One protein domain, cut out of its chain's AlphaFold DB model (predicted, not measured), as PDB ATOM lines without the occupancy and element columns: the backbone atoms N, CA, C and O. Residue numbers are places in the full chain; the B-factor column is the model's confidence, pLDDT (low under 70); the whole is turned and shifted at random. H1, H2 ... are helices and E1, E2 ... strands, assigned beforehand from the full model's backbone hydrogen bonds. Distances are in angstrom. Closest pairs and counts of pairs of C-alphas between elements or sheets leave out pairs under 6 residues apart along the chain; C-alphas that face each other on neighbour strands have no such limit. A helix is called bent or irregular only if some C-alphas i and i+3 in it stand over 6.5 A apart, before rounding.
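What this domain is: This is residues 2 to 72 and 177 to 220 of the 273 residues of the protein "Transposase, IS4 family" of Selenomonas artemidis F0399 (UniProt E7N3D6). A long, bent two-strand hairpin, E3 and E4, has a long helix, H2, packed along its E4 side, and from the far end of that helix a short helical arm, residues 205 to 220 with H3, sticks out. At the hairpin's open end a second small hairpin, E1 and E2, turns away to one side, and a looping stretch, residues 41 to 60, leads to the short helix H1 on the other side. The printed part has 115 residues, with the order E1 E2 E3 E4 H1 H2 H3: four strands in two antiparallel sheets of two, E1 - E2 and E3 - E4, then three helices, class mixed. The whole is extended, with a radius of gyration of the C-alphas of 21.2 A, and only just elongated, spanning 74 by 38 by 23 A.

How they stand to each other: Look first at E3, residues 20 to 27, and E4, residues 32 to 40, a hairpin with 160 degrees between its directions; N 22 and O 38 are 2.9 A apart, N 35 and O 24 2.8 A, both within hydrogen-bond range. E4 bends by 63 degrees at residue 35. H2, residues 178 to 203, has 8 pairs of C-alphas within 8 A with E4, the closest being those of Leu 33 and Val 193, 6.1 A apart, while E3 and H2 are apart. H1, residues 61 to 68, comes closest to E4 with the C-alphas of Thr 38 and Gln 65, 6.4 A. H1 and H2 are close but not clearly touching, at Ala 62 and Asp 179, whose C-alphas are 7.5 A apart, and about perpendicular at 85 degrees. E1, residues 5 to 9, and E2, residues 14 to 18, form the other hairpin, with N 7 and O 16 2.8 A apart. E2 runs on into E3 across a break of 1 residue, at 73 degrees. H3, residues 207 to 217, is close to but not clearly touching H2, at a steep tilt of 54 degrees, the same way; the closest C-alphas, of Glu 201 and Ser 207, are 7.0 A apart. In H1, H2 and H3 every O i to N i+4 pair is within hydrogen-bond range.

Where its parts are: Find C-alpha 20 at (204.821, 158.951, 176.293); from there E3 runs 22.0 A, and E4 returns over 21.9 A. Find C-alpha 178 at (207.392, 169.551, 170.416), where H2 begins its 37.1 A. E1 and E2 are 12.4 A each, and H1 is 11.0 A. H3, 15.3 A long, ends at C-alpha 217, (176.765, 146.030, 134.134).

The domain as a whole: The C-alphas of Lys 46 and Pro 220 are the two farthest apart, 75.0 A. Residues 73 to 176 are not printed, and C-alphas 72 and 177 are 24.2 A apart across this cut. The link E4 to H1 is long, with 20 residues. The mean pLDDT of the printed part is 70.7; look for values under 70 in 53 residues, among them 42 to 72 and 203 to 213.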
ATOM      1  N   GLU A   2     211.175 171.538 174.935       61.06
ATOM      2  CA  GLU A   2     210.117 171.885 175.901       61.06
ATOM      3  C   GLU A   2     209.376 170.621 176.345       61.06
ATOM      4  O   GLU A   2     209.272 169.681 175.564       61.06
ATOM      5  N   LEU A   3     208.859 170.593 177.576       64.25
ATOM      6  CA  LEU A   3     208.053 169.495 178.123       64.25
ATOM      7  C   LEU A   3     208.757 168.123 178.174       64.25
ATOM      8  O   LEU A   3     208.093 167.107 178.348       64.25
ATOM      9  N   LEU A   4     210.082 168.048 178.061       75.44
ATOM     10  CA  LEU A   4     210.796 166.772 178.169       75.44
ATOM     11  C   LEU A   4     210.793 166.268 179.615       75.44
ATOM     12  O   LEU A   4     211.141 167.023 180.527       75.44
ATOM     13  N   ALA A   5     210.445 164.997 179.811       75.25
ATOM     14  CA  ALA A   5     210.370 164.365 181.124       75.25
ATOM     15  C   ALA A   5     211.161 163.047 181.153       75.25
ATOM     16  O   ALA A   5     211.256 162.377 180.119       75.25
ATOM     17  N   PRO A   6     211.721 162.649 182.309       73.56
ATOM     18  CA  PRO A   6     212.266 161.317 182.487       73.56
ATOM     19  C   PRO A   6     211.120 160.299 182.451       73.56
ATOM     20  O   PRO A   6     210.123 160.417 183.165       73.56
ATOM     21  N   LEU A   7     211.274 159.295 181.600       70.31
ATOM     22  CA  LEU A   7     210.373 158.169 181.437       70.31
ATOM     23  C   LEU A   7     211.123 156.904 181.827       70.31
ATOM     24  O   LEU A   7     212.237 156.660 181.366       70.31
ATOM     25  N   TYR A   8     210.502 156.096 182.677       72.25
ATOM     26  CA  TYR A   8     211.057 154.803 183.034       72.25
ATOM     27  C   TYR A   8     210.752 153.784 181.937       72.25
ATOM     28  O   TYR A   8     209.590 153.555 181.591       72.25
ATOM     29  N   ASN A   9     211.794 153.168 181.390       69.38
ATOM     30  CA  ASN A   9     211.665 152.065 180.454       69.38
ATOM     31  C   ASN A   9     211.663 150.744 181.235       69.38
ATOM     32  O   ASN A   9     212.697 150.323 181.746       69.38
ATOM     33  N   HIS A  10     210.507 150.081 181.309       67.62
ATOM     34  CA  HIS A  10     210.355 148.818 182.039       67.62
ATOM     35  C   HIS A  10     211.143 147.647 181.431       67.62
ATOM     36  O   HIS A  10     211.523 146.744 182.174       67.62
ATOM     37  N   ASP A  11     211.433 147.678 180.127       66.50
ATOM     38  CA  ASP A  11     212.174 146.612 179.442       66.50
ATOM     39  C   ASP A  11     213.680 146.733 179.697       66.50
ATOM     40  O   ASP A  11     214.362 145.741 179.946       66.50
ATOM     41  N   LYS A  12     214.203 147.966 179.667       73.62
ATOM     42  CA  LYS A  12     215.630 148.257 179.896       73.62
ATOM     43  C   LYS A  12     215.978 148.524 181.360       73.62
ATOM     44  O   LYS A  12     217.149 148.558 181.703       73.62
ATOM     45  N   LYS A  13     214.968 148.711 182.216       78.12
ATOM     46  CA  LYS A  13     215.095 149.144 183.618       78.12
ATOM     47  C   LYS A  13     215.876 150.454 183.802       78.12
ATOM     48  O   LYS A  13     216.480 150.674 184.847       78.12
ATOM     49  N   GLU A  14     215.811 151.344 182.817       77.56
ATOM     50  CA  GLU A  14     216.552 152.608 182.778       77.56
ATOM     51  C   GLU A  14     215.617 153.798 182.563       77.56
ATOM     52  O   GLU A  14     214.539 153.670 181.973       77.56
ATOM     53  N   PHE A  15     216.044 154.976 183.016       75.88
ATOM     54  CA  PHE A  15     215.358 156.229 182.726       75.88
ATOM     55  C   PHE A  15     215.903 156.845 181.442       75.88
ATOM     56  O   PHE A  15     217.103 157.073 181.311       75.88
ATOM     57  N   SER A  16     215.009 157.174 180.514       77.50
ATOM     58  CA  SER A  16     215.329 157.959 179.324       77.50
ATOM     59  C   SER A  16     214.449 159.200 179.258       77.50
ATOM     60  O   SER A  16     213.312 159.210 179.722       77.50
ATOM     61  N   TYR A  17     214.973 160.281 178.692       77.44
ATOM     62  CA  TYR A  17     214.202 161.507 178.523       77.44
ATOM     63  C   TYR A  17     213.377 161.448 177.237       77.44
ATOM     64  O   TYR A  17     213.916 161.166 176.166       77.44
ATOM     65  N   GLY A  18     212.075 161.724 177.322       77.31
ATOM     66  CA  GLY A  18     211.191 161.649 176.160       77.31
ATOM     67  C   GLY A  18     209.742 162.019 176.451       77.31
ATOM     68  O   GLY A  18     209.432 162.660 177.456       77.31
ATOM     69  N   PHE A  19     208.855 161.577 175.557       77.44
ATOM     70  CA  PHE A  19     207.402 161.697 175.690       77.44
ATOM     71  C   PHE A  19     206.746 160.321 175.646       77.44
ATOM     72  O   PHE A  19     207.187 159.435 174.913       77.44
ATOM     73  N   ARG A  20     205.656 160.149 176.397       76.38
ATOM     74  CA  ARG A  20     204.821 158.951 176.293       76.38
ATOM     75  C   ARG A  20     203.766 159.196 175.224       76.38
ATOM     76  O   ARG A  20     202.870 160.003 175.418       76.38
ATOM     77  N   MET A  21     203.848 158.501 174.097       80.25
ATOM     78  CA  MET A  21     202.854 158.656 173.037       80.25
ATOM     79  C   MET A  21     201.562 157.904 173.382       80.25
ATOM     80  O   MET A  21     201.589 156.705 173.657       80.25
ATOM     81  N   LEU A  22     200.438 158.616 173.346       77.94
ATOM     82  CA  LEU A  22     199.092 158.057 173.387       77.94
ATOM     83  C   LEU A  22     198.485 158.168 171.991       77.94
ATOM     84  O   LEU A  22     198.492 159.249 171.404       77.94
ATOM     85  N   THR A  23     197.960 157.064 171.466       78.50
ATOM     86  CA  THR A  23     197.374 157.010 170.124       78.50
ATOM     87  C   THR A  23     195.969 156.436 170.196       78.50
ATOM     88  O   THR A  23     195.759 155.363 170.759       78.50
ATOM     89  N   LEU A  24     195.023 157.163 169.612       78.69
ATOM     90  CA  LEU A  24     193.667 156.713 169.358       78.69
ATOM     91  C   LEU A  24     193.609 156.119 167.952       78.69
ATOM     92  O   LEU A  24     193.936 156.798 166.976       78.69
ATOM     93  N   CYS A  25     193.155 154.875 167.853       78.75
ATOM     94  CA  CYS A  25     192.966 154.190 166.582       78.75
ATOM     95  C   CYS A  25     191.510 153.761 166.422       78.75
ATOM     96  O   CYS A  25     190.879 153.319 167.382       78.75
ATOM     97  N   TRP A  26     191.018 153.824 165.192       84.88
ATOM     98  CA  TRP A  26     189.806 153.138 164.773       84.88
ATOM     99  C   TRP A  26     190.179 151.782 164.173       84.88
ATOM    100  O   TRP A  26     191.231 151.636 163.548       84.88
ATOM    101  N   SER A  27     189.334 150.771 164.364       80.12
ATOM    102  CA  SER A  27     189.505 149.486 163.692       80.12
ATOM    103  C   SER A  27     188.168 148.792 163.477       80.12
ATOM    104  O   SER A  27     187.359 148.689 164.399       80.12
ATOM    105  N   ASP A  28     187.976 148.235 162.283       79.62
ATOM    106  CA  ASP A  28     186.872 147.320 161.972       79.62
ATOM    107  C   ASP A  28     187.225 145.847 162.269       79.62
ATOM    108  O   ASP A  28     186.350 144.979 162.327       79.62
ATOM    109  N   GLY A  29     188.488 145.558 162.589       71.25
ATOM    110  CA  GLY A  29     189.033 144.217 162.821       71.25
ATOM    111  C   GLY A  29     189.868 143.662 161.672       71.25
ATOM    112  O   GLY A  29     190.611 142.715 161.910       71.25
ATOM    113  N   ASN A  30     189.803 144.270 160.486       74.50
ATOM    114  CA  ASN A  30     190.661 143.941 159.346       74.50
ATOM    115  C   ASN A  30     191.690 145.046 159.101       74.50
ATOM    116  O   ASN A  30     192.864 144.768 158.865       74.50
ATOM    117  N   THR A  31     191.259 146.300 159.207       80.69
ATOM    118  CA  THR A  31     192.110 147.480 159.106       80.69
ATOM    119  C   THR A  31     192.150 148.183 160.459       80.69
ATOM    120  O   THR A  31     191.166 148.222 161.204       80.69
ATOM    121  N   LEU A  32     193.310 148.731 160.800       83.88
ATOM    122  CA  LEU A  32     193.479 149.645 161.920       83.88
ATOM    123  C   LEU A  32     193.989 150.958 161.349       83.88
ATOM    124  O   LEU A  32     194.927 150.936 160.566       83.88
ATOM    125  N   LEU A  33     193.378 152.078 161.724       86.69
ATOM    126  CA  LEU A  33     193.767 153.405 161.259       86.69
ATOM    127  C   LEU A  33     193.997 154.319 162.466       86.69
ATOM    128  O   LEU A  33     193.122 154.403 163.336       86.69
ATOM    129  N   PRO A  34     195.150 155.001 162.562       85.94
ATOM    130  CA  PRO A  34     195.346 156.026 163.576       85.94
ATOM    131  C   PRO A  34     194.434 157.224 163.285       85.94
ATOM    132  O   PRO A  34     194.437 157.762 162.183       85.94
ATOM    133  N   VAL A  35     193.659 157.645 164.285       81.06
ATOM    134  CA  VAL A  35     192.734 158.790 164.196       81.06
ATOM    135  C   VAL A  35     193.336 160.018 164.869       81.06
ATOM    136  O   VAL A  35     193.180 161.140 164.394       81.06
ATOM    137  N   SER A  36     194.023 159.824 165.999       76.88
ATOM    138  CA  SER A  36     194.625 160.922 166.753       76.88
ATOM    139  C   SER A  36     195.800 160.448 167.603       76.88
ATOM    140  O   SER A  36     195.876 159.282 167.992       76.88
ATOM    141  N   HIS A  37     196.706 161.361 167.944       81.31
ATOM    142  CA  HIS A  37     197.810 161.110 168.863       81.31
ATOM    143  C   HIS A  37     198.121 162.312 169.734       81.31
ATOM    144  O   HIS A  37     197.808 163.459 169.419       81.31
ATOM    145  N   THR A  38     198.768 162.045 170.862       74.75
ATOM    146  CA  THR A  38     199.310 163.067 171.754       74.75
ATOM    147  C   THR A  38     200.605 162.565 172.378       74.75
ATOM    148  O   THR A  38     200.710 161.406 172.781       74.75
ATOM    149  N   LEU A  39     201.602 163.444 172.457       80.38
ATOM    150  CA  LEU A  39     202.870 163.186 173.128       80.38
ATOM    151  C   LEU A  39     202.749 163.656 174.584       80.38
ATOM    152  O   LEU A  39     202.870 164.838 174.888       80.38
ATOM    153  N   LEU A  40     202.445 162.727 175.488       75.25
ATOM    154  CA  LEU A  40     202.240 163.017 176.905       75.25
ATOM    155  C   LEU A  40     203.574 163.348 177.597       75.25
ATOM    156  O   LEU A  40     204.608 162.731 177.320       75.25
ATOM    157  N   SER A  41     203.522 164.277 178.550       74.00
ATOM    158  CA  SER A  41     204.624 164.681 179.427       74.00
ATOM    159  C   SER A  41     204.148 164.703 180.880       74.00
ATOM    160  O   SER A  41     202.952 164.739 181.143       74.00
ATOM    161  N   THR A  42     205.072 164.671 181.839       66.44
ATOM    162  CA  THR A  42     204.729 164.730 183.265       66.44
ATOM    163  C   THR A  42     204.053 166.051 183.632       66.44
ATOM    164  O   THR A  42     204.473 167.124 183.195       66.44
ATOM    165  N   GLU A  43     203.032 165.980 184.486       61.47
ATOM    166  CA  GLU A  43     202.366 167.140 185.092       61.47
ATOM    167  C   GLU A  43     203.269 167.855 186.114       61.47
ATOM    168  O   GLU A  43     203.192 169.073 186.269       61.47
ATOM    169  N   ASN A  44     204.189 167.126 186.756       64.94
ATOM    170  CA  ASN A  44     205.069 167.675 187.783       64.94
ATOM    171  C   ASN A  44     206.170 168.557 187.168       64.94
ATOM    172  O   ASN A  44     207.089 168.044 186.527       64.94
ATOM    173  N   THR A  45     206.103 169.866 187.421       61.03
ATOM    174  CA  THR A  45     207.080 170.881 186.978       61.03
ATOM    175  C   THR A  45     208.518 170.507 187.339       61.03
ATOM    176  O   THR A  45     209.416 170.657 186.519       61.03
ATOM    177  N   LYS A  46     208.741 169.926 188.528       59.69
ATOM    178  CA  LYS A  46     210.077 169.534 189.013       59.69
ATOM    179  C   LYS A  46     210.734 168.441 188.172       59.69
ATOM    180  O   LYS A  46     211.954 168.339 188.143       59.69
ATOM    181  N   ASN A  47     209.926 167.636 187.488       62.94
ATOM    182  CA  ASN A  47     210.402 166.532 186.660       62.94
ATOM    183  C   ASN A  47     210.499 166.932 185.177       62.94
ATOM    184  O   ASN A  47     210.766 166.071 184.341       62.94
ATOM    185  N   ARG A  48     210.265 168.204 184.822       65.81
ATOM    186  CA  ARG A  48     210.422 168.706 183.452       65.81
ATOM    187  C   ARG A  48     211.743 169.443 183.301       65.81
ATOM    188  O   ARG A  48     212.054 170.346 184.065       65.81
ATOM    189  N   LEU A  49     212.487 169.103 182.250       63.97
ATOM    190  CA  LEU A  49     213.741 169.790 181.918       63.97
ATOM    191  C   LEU A  49     213.511 171.233 181.441       63.97
ATOM    192  O   LEU A  49     214.364 172.092 181.655       63.97
ATOM    193  N   ARG A  50     212.376 171.507 180.777       58.78
ATOM    194  CA  ARG A  50     211.917 172.856 180.399       58.78
ATOM    195  C   ARG A  50     210.391 172.928 180.372       58.78
ATOM    196  O   ARG A  50     209.733 172.002 179.899       58.78
ATOM    197  N   GLU A  51     209.847 174.051 180.829       62.72
ATOM    198  CA  GLU A  51     208.414 174.357 180.781       62.72
ATOM    199  C   GLU A  51     207.914 174.621 179.351       62.72
ATOM    200  O   GLU A  51     208.704 174.867 178.436       62.72
ATOM    201  N   ALA A  52     206.592 174.558 179.154       59.69
ATOM    202  CA  ALA A  52     205.976 174.933 177.881       59.69
ATOM    203  C   ALA A  52     206.182 176.427 177.588       59.69
ATOM    204  O   ALA A  52     206.053 177.270 178.480       59.69
ATOM    205  N   SER A  53     206.433 176.768 176.323       58.19
ATOM    206  CA  SER A  53     206.468 178.160 175.880       58.19
ATOM    207  C   SER A  53     205.159 178.887 176.206       58.19
ATOM    208  O   SER A  53     204.073 178.480 175.789       58.19
ATOM    209  N   ARG A  54     205.270 180.032 176.895       53.09
ATOM    210  CA  ARG A  54     204.145 180.940 177.192       53.09
ATOM    211  C   ARG A  54     203.571 181.629 175.943       53.09
ATOM    212  O   ARG A  54     202.563 182.316 176.049       53.09
ATOM    213  N   LYS A  55     204.198 181.466 174.767       52.97
ATOM    214  CA  LYS A  55     203.784 182.119 173.510       52.97
ATOM    215  C   LYS A  55     202.646 181.396 172.776       52.97
ATOM    216  O   LYS A  55     202.100 181.952 171.830       52.97
ATOM    217  N   ALA A  56     202.276 180.175 173.171       52.69
ATOM    218  CA  ALA A  56     201.218 179.423 172.497       52.69
ATOM    219  C   ALA A  56     199.826 179.761 173.064       52.69
ATOM    220  O   ALA A  56     199.558 179.559 174.248       52.69
ATOM    221  N   ALA A  57     198.910 180.232 172.214       47.50
ATOM    222  CA  ALA A  57     197.542 180.555 172.619       47.50
ATOM    223  C   ALA A  57     196.798 179.312 173.145       47.50
ATOM    224  O   ALA A  57     196.730 178.287 172.460       47.50
ATOM    225  N   ALA A  58     196.162 179.419 174.315       53.75
ATOM    226  CA  ALA A  58     195.439 178.317 174.969       53.75
ATOM    227  C   ALA A  58     194.298 177.715 174.120       53.75
ATOM    228  O   ALA A  58     193.935 176.555 174.299       53.75
ATOM    229  N   ARG A  59     193.752 178.487 173.166       45.34
ATOM    230  CA  ARG A  59     192.687 178.058 172.240       45.34
ATOM    231  C   ARG A  59     193.188 177.227 171.048       45.34
ATOM    232  O   ARG A  59     192.376 176.585 170.388       45.34
ATOM    233  N   SER A  60     194.498 177.225 170.779       48.88
ATOM    234  CA  SER A  60     195.107 176.465 169.678       48.88
ATOM    235  C   SER A  60     195.067 174.953 169.933       48.88
ATOM    236  O   SER A  60     195.051 174.506 171.082       48.88
ATOM    237  N   ASN A  61     195.115 174.146 168.867       44.91
ATOM    238  CA  ASN A  61     195.199 172.682 168.982       44.91
ATOM    239  C   ASN A  61     196.417 172.247 169.817       44.91
ATOM    240  O   ASN A  61     196.304 171.347 170.650       44.91
ATOM    241  N   ALA A  62     197.539 172.962 169.691       47.66
ATOM    242  CA  ALA A  62     198.729 172.748 170.508       47.66
ATOM    243  C   ALA A  62     198.485 173.066 172.001       47.66
ATOM    244  O   ALA A  62     198.968 172.356 172.878       47.66
ATOM    245  N   GLY A  63     197.713 174.113 172.322       57.31
ATOM    246  CA  GLY A  63     197.296 174.427 173.697       57.31
ATOM    247  C   GLY A  63     196.412 173.337 174.316       57.31
ATOM    248  O   GLY A  63     196.646 172.919 175.451       57.31
ATOM    249  N   LYS A  64     195.453 172.809 173.545       52.78
ATOM    250  CA  LYS A  64     194.552 171.723 173.978       52.78
ATOM    251  C   LYS A  64     195.302 170.408 174.239       52.78
ATOM    252  O   LYS A  64     195.062 169.762 175.256       52.78
ATOM    253  N   GLN A  65     196.257 170.047 173.377       50.34
ATOM    254  CA  GLN A  65     197.079 168.837 173.537       50.34
ATOM    255  C   GLN A  65     197.967 168.874 174.791       50.34
ATOM    256  O   GLN A  65     198.103 167.863 175.478       50.34
ATOM    257  N   ARG A  66     198.516 170.045 175.145       59.28
ATOM    258  CA  ARG A  66     199.335 170.218 176.360       59.28
ATOM    259  C   ARG A  66     198.542 169.984 177.650       59.28
ATOM    260  O   ARG A  66     199.098 169.442 178.597       59.28
ATOM    261  N   LYS A  67     197.252 170.340 177.681       58.00
ATOM    262  CA  LYS A  67     196.371 170.142 178.849       58.00
ATOM    263  C   LYS A  67     195.996 168.667 179.059       58.00
ATOM    264  O   LYS A  67     195.936 168.202 180.191       58.00
ATOM    265  N   LEU A  68     195.784 167.916 177.975       51.56
ATOM    266  CA  LEU A  68     195.479 166.474 178.018       51.56
ATOM    267  C   LEU A  68     196.680 165.624 178.453       51.56
ATOM    268  O   LEU A  68     196.506 164.589 179.090       51.56
ATOM    269  N   ALA A  69     197.898 166.085 178.159       47.03
ATOM    270  CA  ALA A  69     199.136 165.420 178.553       47.03
ATOM    271  C   ALA A  69     199.329 165.279 180.076       47.03
ATOM    272  O   ALA A  69     200.146 164.469 180.500       47.03
ATOM    273  N   GLN A  70     198.585 166.042 180.879       54.78
ATOM    274  CA  GLN A  70     198.878 166.317 182.286       54.78
ATOM    275  C   GLN A  70     197.992 165.553 183.298       54.78
ATOM    276  O   GLN A  70     197.963 165.933 184.456       54.78
ATOM    277  N   GLN A  71     197.267 164.488 182.927       56.88
ATOM    278  CA  GLN A  71     196.361 163.774 183.856       56.88
ATOM    279  C   GLN A  71     196.987 162.509 184.495       56.88
ATOM    280  O   GLN A  71     197.616 161.703 183.806       56.88
ATOM    281  N   LYS A  72     196.779 162.285 185.807       55.44
ATOM    282  CA  LYS A  72     197.249 161.093 186.557       55.44
ATOM    283  C   LYS A  72     196.234 159.935 186.556       55.44
ATOM    284  O   LYS A  72     195.067 160.133 186.869       55.44
ATOM    285  N   SER A 177     211.828 170.527 168.844       81.81
ATOM    286  CA  SER A 177     210.542 171.208 169.003       81.81
ATOM    287  C   SER A 177     209.413 170.191 169.154       81.81
ATOM    288  O   SER A 177     209.274 169.285 168.333       81.81
ATOM    289  N   TYR A 178     208.577 170.380 170.178       78.75
ATOM    290  CA  TYR A 178     207.392 169.551 170.416       78.75
ATOM    291  C   TYR A 178     206.438 169.565 169.213       78.75
ATOM    292  O   TYR A 178     205.906 168.526 168.818       78.75
ATOM    293  N   ASP A 179     206.264 170.732 168.591       80.81
ATOM    294  CA  ASP A 179     205.369 170.893 167.446       80.81
ATOM    295  C   ASP A 179     205.929 170.167 166.212       80.81
ATOM    296  O   ASP A 179     205.195 169.476 165.509       80.81
ATOM    297  N   ALA A 180     207.250 170.221 166.000       84.88
ATOM    298  CA  ALA A 180     207.910 169.487 164.921       84.88
ATOM    299  C   ALA A 180     207.854 167.963 165.130       84.88
ATOM    300  O   ALA A 180     207.633 167.215 164.178       84.88
ATOM    301  N   MET A 181     208.003 167.490 166.371       84.56
ATOM    302  CA  MET A 181     207.813 166.075 166.704       84.56
ATOM    303  C   MET A 181     206.365 165.636 166.471       84.56
ATOM    304  O   MET A 181     206.130 164.576 165.895       84.56
ATOM    305  N   THR A 182     205.397 166.463 166.862       83.06
ATOM    306  CA  THR A 182     203.970 166.186 166.649       83.06
ATOM    307  C   THR A 182     203.641 166.103 165.160       83.06
ATOM    308  O   THR A 182     202.978 165.152 164.744       83.06
ATOM    309  N   ALA A 183     204.155 167.040 164.355       88.50
ATOM    310  CA  ALA A 183     203.998 167.044 162.902       88.50
ATOM    311  C   ALA A 183     204.635 165.809 162.247       88.50
ATOM    312  O   ALA A 183     204.013 165.178 161.395       88.50
ATOM    313  N   HIS A 184     205.834 165.409 162.684       90.81
ATOM    314  CA  HIS A 184     206.483 164.186 162.206       90.81
ATOM    315  C   HIS A 184     205.632 162.939 162.460       90.81
ATOM    316  O   HIS A 184     205.420 162.145 161.544       90.81
ATOM    317  N   VAL A 185     205.097 162.780 163.677       89.38
ATOM    318  CA  VAL A 185     204.211 161.650 164.000       89.38
ATOM    319  C   VAL A 185     202.970 161.666 163.104       89.38
ATOM    320  O   VAL A 185     202.622 160.620 162.557       89.38
ATOM    321  N   SER A 186     202.362 162.836 162.867       88.56
ATOM    322  CA  SER A 186     201.239 162.968 161.929       88.56
ATOM    323  C   SER A 186     201.610 162.479 160.528       88.56
ATOM    324  O   SER A 186     200.884 161.676 159.956       88.56
ATOM    325  N   ILE A 187     202.767 162.885 159.993       91.69
ATOM    326  CA  ILE A 187     203.231 162.469 158.659       91.69
ATOM    327  C   ILE A 187     203.481 160.956 158.600       91.69
ATOM    328  O   ILE A 187     203.132 160.298 157.619       91.69
ATOM    329  N   VAL A 188     204.087 160.369 159.636       91.56
ATOM    330  CA  VAL A 188     204.265 158.910 159.733       91.56
ATOM    331  C   VAL A 188     202.914 158.196 159.722       91.56
ATOM    332  O   VAL A 188     202.752 157.202 159.017       91.56
ATOM    333  N   PHE A 189     201.946 158.698 160.484       91.44
ATOM    334  CA  PHE A 189     200.626 158.085 160.604       91.44
ATOM    335  C   PHE A 189     199.837 158.204 159.303       91.44
ATOM    336  O   PHE A 189     199.272 157.212 158.857       91.44
ATOM    337  N   THR A 190     199.887 159.353 158.634       90.94
ATOM    338  CA  THR A 190     199.296 159.538 157.304       90.94
ATOM    339  C   THR A 190     199.897 158.569 156.285       90.94
ATOM    340  O   THR A 190     199.156 157.904 155.568       90.94
ATOM    341  N   ARG A 191     201.229 158.404 156.255       91.81
ATOM    342  CA  ARG A 191     201.887 157.410 155.381       91.81
ATOM    343  C   ARG A 191     201.404 155.989 155.661       91.81
ATOM    344  O   ARG A 191     201.171 155.227 154.729       91.81
ATOM    345  N   TYR A 192     201.236 155.639 156.935       92.62
ATOM    346  CA  TYR A 192     200.668 154.347 157.304       92.62
ATOM    347  C   TYR A 192     199.227 154.191 156.805       92.62
ATOM    348  O   TYR A 192     198.898 153.134 156.284       92.62
ATOM    349  N   VAL A 193     198.390 155.226 156.931       89.81
ATOM    350  CA  VAL A 193     197.001 155.202 156.443       89.81
ATOM    351  C   VAL A 193     196.960 154.910 154.946       89.81
ATOM    352  O   VAL A 193     196.241 153.998 154.553       89.81
ATOM    353  N   PHE A 194     197.777 155.592 154.135       90.44
ATOM    354  CA  PHE A 194     197.875 155.300 152.700       90.44
ATOM    355  C   PHE A 194     198.223 153.831 152.443       90.44
ATOM    356  O   PHE A 194     197.501 153.145 151.733       90.44
ATOM    357  N   LEU A 195     199.263 153.302 153.095       88.38
ATOM    358  CA  LEU A 195     199.650 151.896 152.931       88.38
ATOM    359  C   LEU A 195     198.570 150.912 153.403       88.38
ATOM    360  O   LEU A 195     198.409 149.849 152.811       88.38
ATOM    361  N   ALA A 196     197.849 151.237 154.476       86.75
ATOM    362  CA  ALA A 196     196.785 150.396 155.009       86.75
ATOM    363  C   ALA A 196     195.564 150.355 154.075       86.75
ATOM    364  O   ALA A 196     194.940 149.299 153.956       86.75
ATOM    365  N   VAL A 197     195.248 151.474 153.415       86.19
ATOM    366  CA  VAL A 197     194.205 151.560 152.381       86.19
ATOM    367  C   VAL A 197     194.632 150.781 151.143       86.19
ATOM    368  O   VAL A 197     193.931 149.854 150.764       86.19
ATOM    369  N   GLU A 198     195.826 151.033 150.602       84.25
ATOM    370  CA  GLU A 198     196.349 150.286 149.446       84.25
ATOM    371  C   GLU A 198     196.398 148.777 149.708       84.25
ATOM    372  O   GLU A 198     196.004 147.959 148.881       84.25
ATOM    373  N   GLN A 199     196.834 148.366 150.902       82.44
ATOM    374  CA  GLN A 199     196.829 146.957 151.278       82.44
ATOM    375  C   GLN A 199     195.410 146.377 151.318       82.44
ATOM    376  O   GLN A 199     195.235 145.197 151.003       82.44
ATOM    377  N   ARG A 200     194.418 147.164 151.747       80.56
ATOM    378  CA  ARG A 200     193.015 146.752 151.748       80.56
ATOM    379  C   ARG A 200     192.547 146.567 150.309       80.56
ATOM    380  O   ARG A 200     192.118 145.466 149.992       80.56
ATOM    381  N   GLU A 201     192.724 147.557 149.446       77.00
ATOM    382  CA  GLU A 201     192.309 147.482 148.039       77.00
ATOM    383  C   GLU A 201     192.960 146.301 147.300       77.00
ATOM    384  O   GLU A 201     192.277 145.512 146.649       77.00
ATOM    385  N   CYS A 202     194.264 146.083 147.500       73.38
ATOM    386  CA  CYS A 202     195.017 145.035 146.805       73.38
ATOM    387  C   CYS A 202     194.806 143.607 147.343       73.38
ATOM    388  O   CYS A 202     195.156 142.647 146.658       73.38
ATOM    389  N   LYS A 203     194.320 143.420 148.581       65.50
ATOM    390  CA  LYS A 203     194.194 142.079 149.203       65.50
ATOM    391  C   LYS A 203     192.770 141.670 149.557       65.50
ATOM    392  O   LYS A 203     192.558 140.516 149.933       65.50
ATOM    393  N   ASN A 204     191.795 142.570 149.483       56.53
ATOM    394  CA  ASN A 204     190.415 142.217 149.789       56.53
ATOM    395  C   ASN A 204     189.787 141.535 148.569       56.53
ATOM    396  O   ASN A 204     189.324 142.203 147.660       56.53
ATOM    397  N   ALA A 205     189.681 140.204 148.571       51.09
ATOM    398  CA  ALA A 205     188.987 139.456 147.511       51.09
ATOM    399  C   ALA A 205     187.508 139.874 147.315       51.09
ATOM    400  O   ALA A 205     186.881 139.479 146.340       51.09
ATOM    401  N   ARG A 206     186.942 140.687 148.223       53.56
ATOM    402  CA  ARG A 206     185.633 141.331 148.046       53.56
ATOM    403  C   ARG A 206     185.607 142.403 146.946       53.56
ATOM    404  O   ARG A 206     184.529 142.607 146.402       53.56
ATOM    405  N   SER A 207     186.730 143.031 146.580       52.72
ATOM    406  CA  SER A 207     186.780 144.013 145.475       52.72
ATOM    407  C   SER A 207     186.662 143.362 144.090       52.72
ATOM    408  O   SER A 207     186.162 143.985 143.159       52.72
ATOM    409  N   LEU A 208     186.994 142.069 143.955       54.12
ATOM    410  CA  LEU A 208     186.669 141.296 142.746       54.12
ATOM    411  C   LEU A 208     185.156 141.149 142.533       54.12
ATOM    412  O   LEU A 208     184.724 140.967 141.402       54.12
ATOM    413  N   GLY A 209     184.351 141.228 143.598       57.69
ATOM    414  CA  GLY A 209     182.895 141.227 143.478       57.69
ATOM    415  C   GLY A 209     182.381 142.480 142.774       57.69
ATOM    416  O   GLY A 209     181.479 142.389 141.957       57.69
ATOM    417  N   GLU A 210     182.990 143.635 143.035       60.47
ATOM    418  CA  GLU A 210     182.637 144.894 142.373       60.47
ATOM    419  C   GLU A 210     183.117 144.916 140.922       60.47
ATOM    420  O   GLU A 210     182.357 145.300 140.048       60.47
ATOM    421  N   LEU A 211     184.303 144.369 140.629       61.03
ATOM    422  CA  LEU A 211     184.717 144.088 139.249       61.03
ATOM    423  C   LEU A 211     183.766 143.119 138.541       61.03
ATOM    424  O   LEU A 211     183.512 143.297 137.357       61.03
ATOM    425  N   PHE A 212     183.233 142.109 139.233       68.88
ATOM    426  CA  PHE A 212     182.221 141.211 138.675       68.88
ATOM    427  C   PHE A 212     180.915 141.957 138.380       68.88
ATOM    428  O   PHE A 212     180.401 141.805 137.283       68.88
ATOM    429  N   TYR A 213     180.415 142.796 139.294       67.12
ATOM    430  CA  TYR A 213     179.208 143.597 139.056       67.12
ATOM    431  C   TYR A 213     179.405 144.650 137.965       67.12
ATOM    432  O   TYR A 213     178.562 144.744 137.091       67.12
ATOM    433  N   LEU A 214     180.544 145.346 137.930       70.94
ATOM    434  CA  LEU A 214     180.899 146.250 136.831       70.94
ATOM    435  C   LEU A 214     181.034 145.489 135.509       70.94
ATOM    436  O   LEU A 214     180.592 145.974 134.483       70.94
ATOM    437  N   SER A 215     181.594 144.275 135.516       65.44
ATOM    438  CA  SER A 215     181.653 143.442 134.304       65.44
ATOM    439  C   SER A 215     180.274 142.929 133.879       65.44
ATOM    440  O   SER A 215     180.073 142.672 132.702       65.44
ATOM    441  N   VAL A 216     179.345 142.740 134.821       68.50
ATOM    442  CA  VAL A 216     177.942 142.377 134.561       68.50
ATOM    443  C   VAL A 216     177.155 143.581 134.044       68.50
ATOM    444  O   VAL A 216     176.376 143.408 133.120       68.50
ATOM    445  N   ASP A 217     177.396 144.780 134.574       64.88
ATOM    446  CA  ASP A 217     176.765 146.030 134.134       64.88
ATOM    447  C   ASP A 217     177.295 146.490 132.760       64.88
ATOM    448  O   ASP A 217     176.551 147.063 131.966       64.88
ATOM    449  N   GLU A 218     178.573 146.225 132.460       64.19
ATOM    450  CA  GLU A 218     179.219 146.511 131.166       64.19
ATOM    451  C   GLU A 218     179.007 145.398 130.126       64.19
ATOM    452  O   GLU A 218     179.303 145.587 128.945       64.19
ATOM    453  N   LEU A 219     178.499 144.227 130.528       63.66
ATOM    454  CA  LEU A 219     177.911 143.288 129.580       63.66
ATOM    455  C   LEU A 219     176.559 143.889 129.188       63.66
ATOM    456  O   LEU A 219     175.656 143.886 130.021       63.66
ATOM    457  N   PRO A 220     176.370 144.408 127.959       57.28
ATOM    458  CA  PRO A 220     175.033 144.786 127.544       57.28
ATOM    459  C   PRO A 220     174.131 143.567 127.738       57.28
ATOM    460  O   PRO A 220     174.501 142.460 127.330       57.28
TER     461      PRO A 220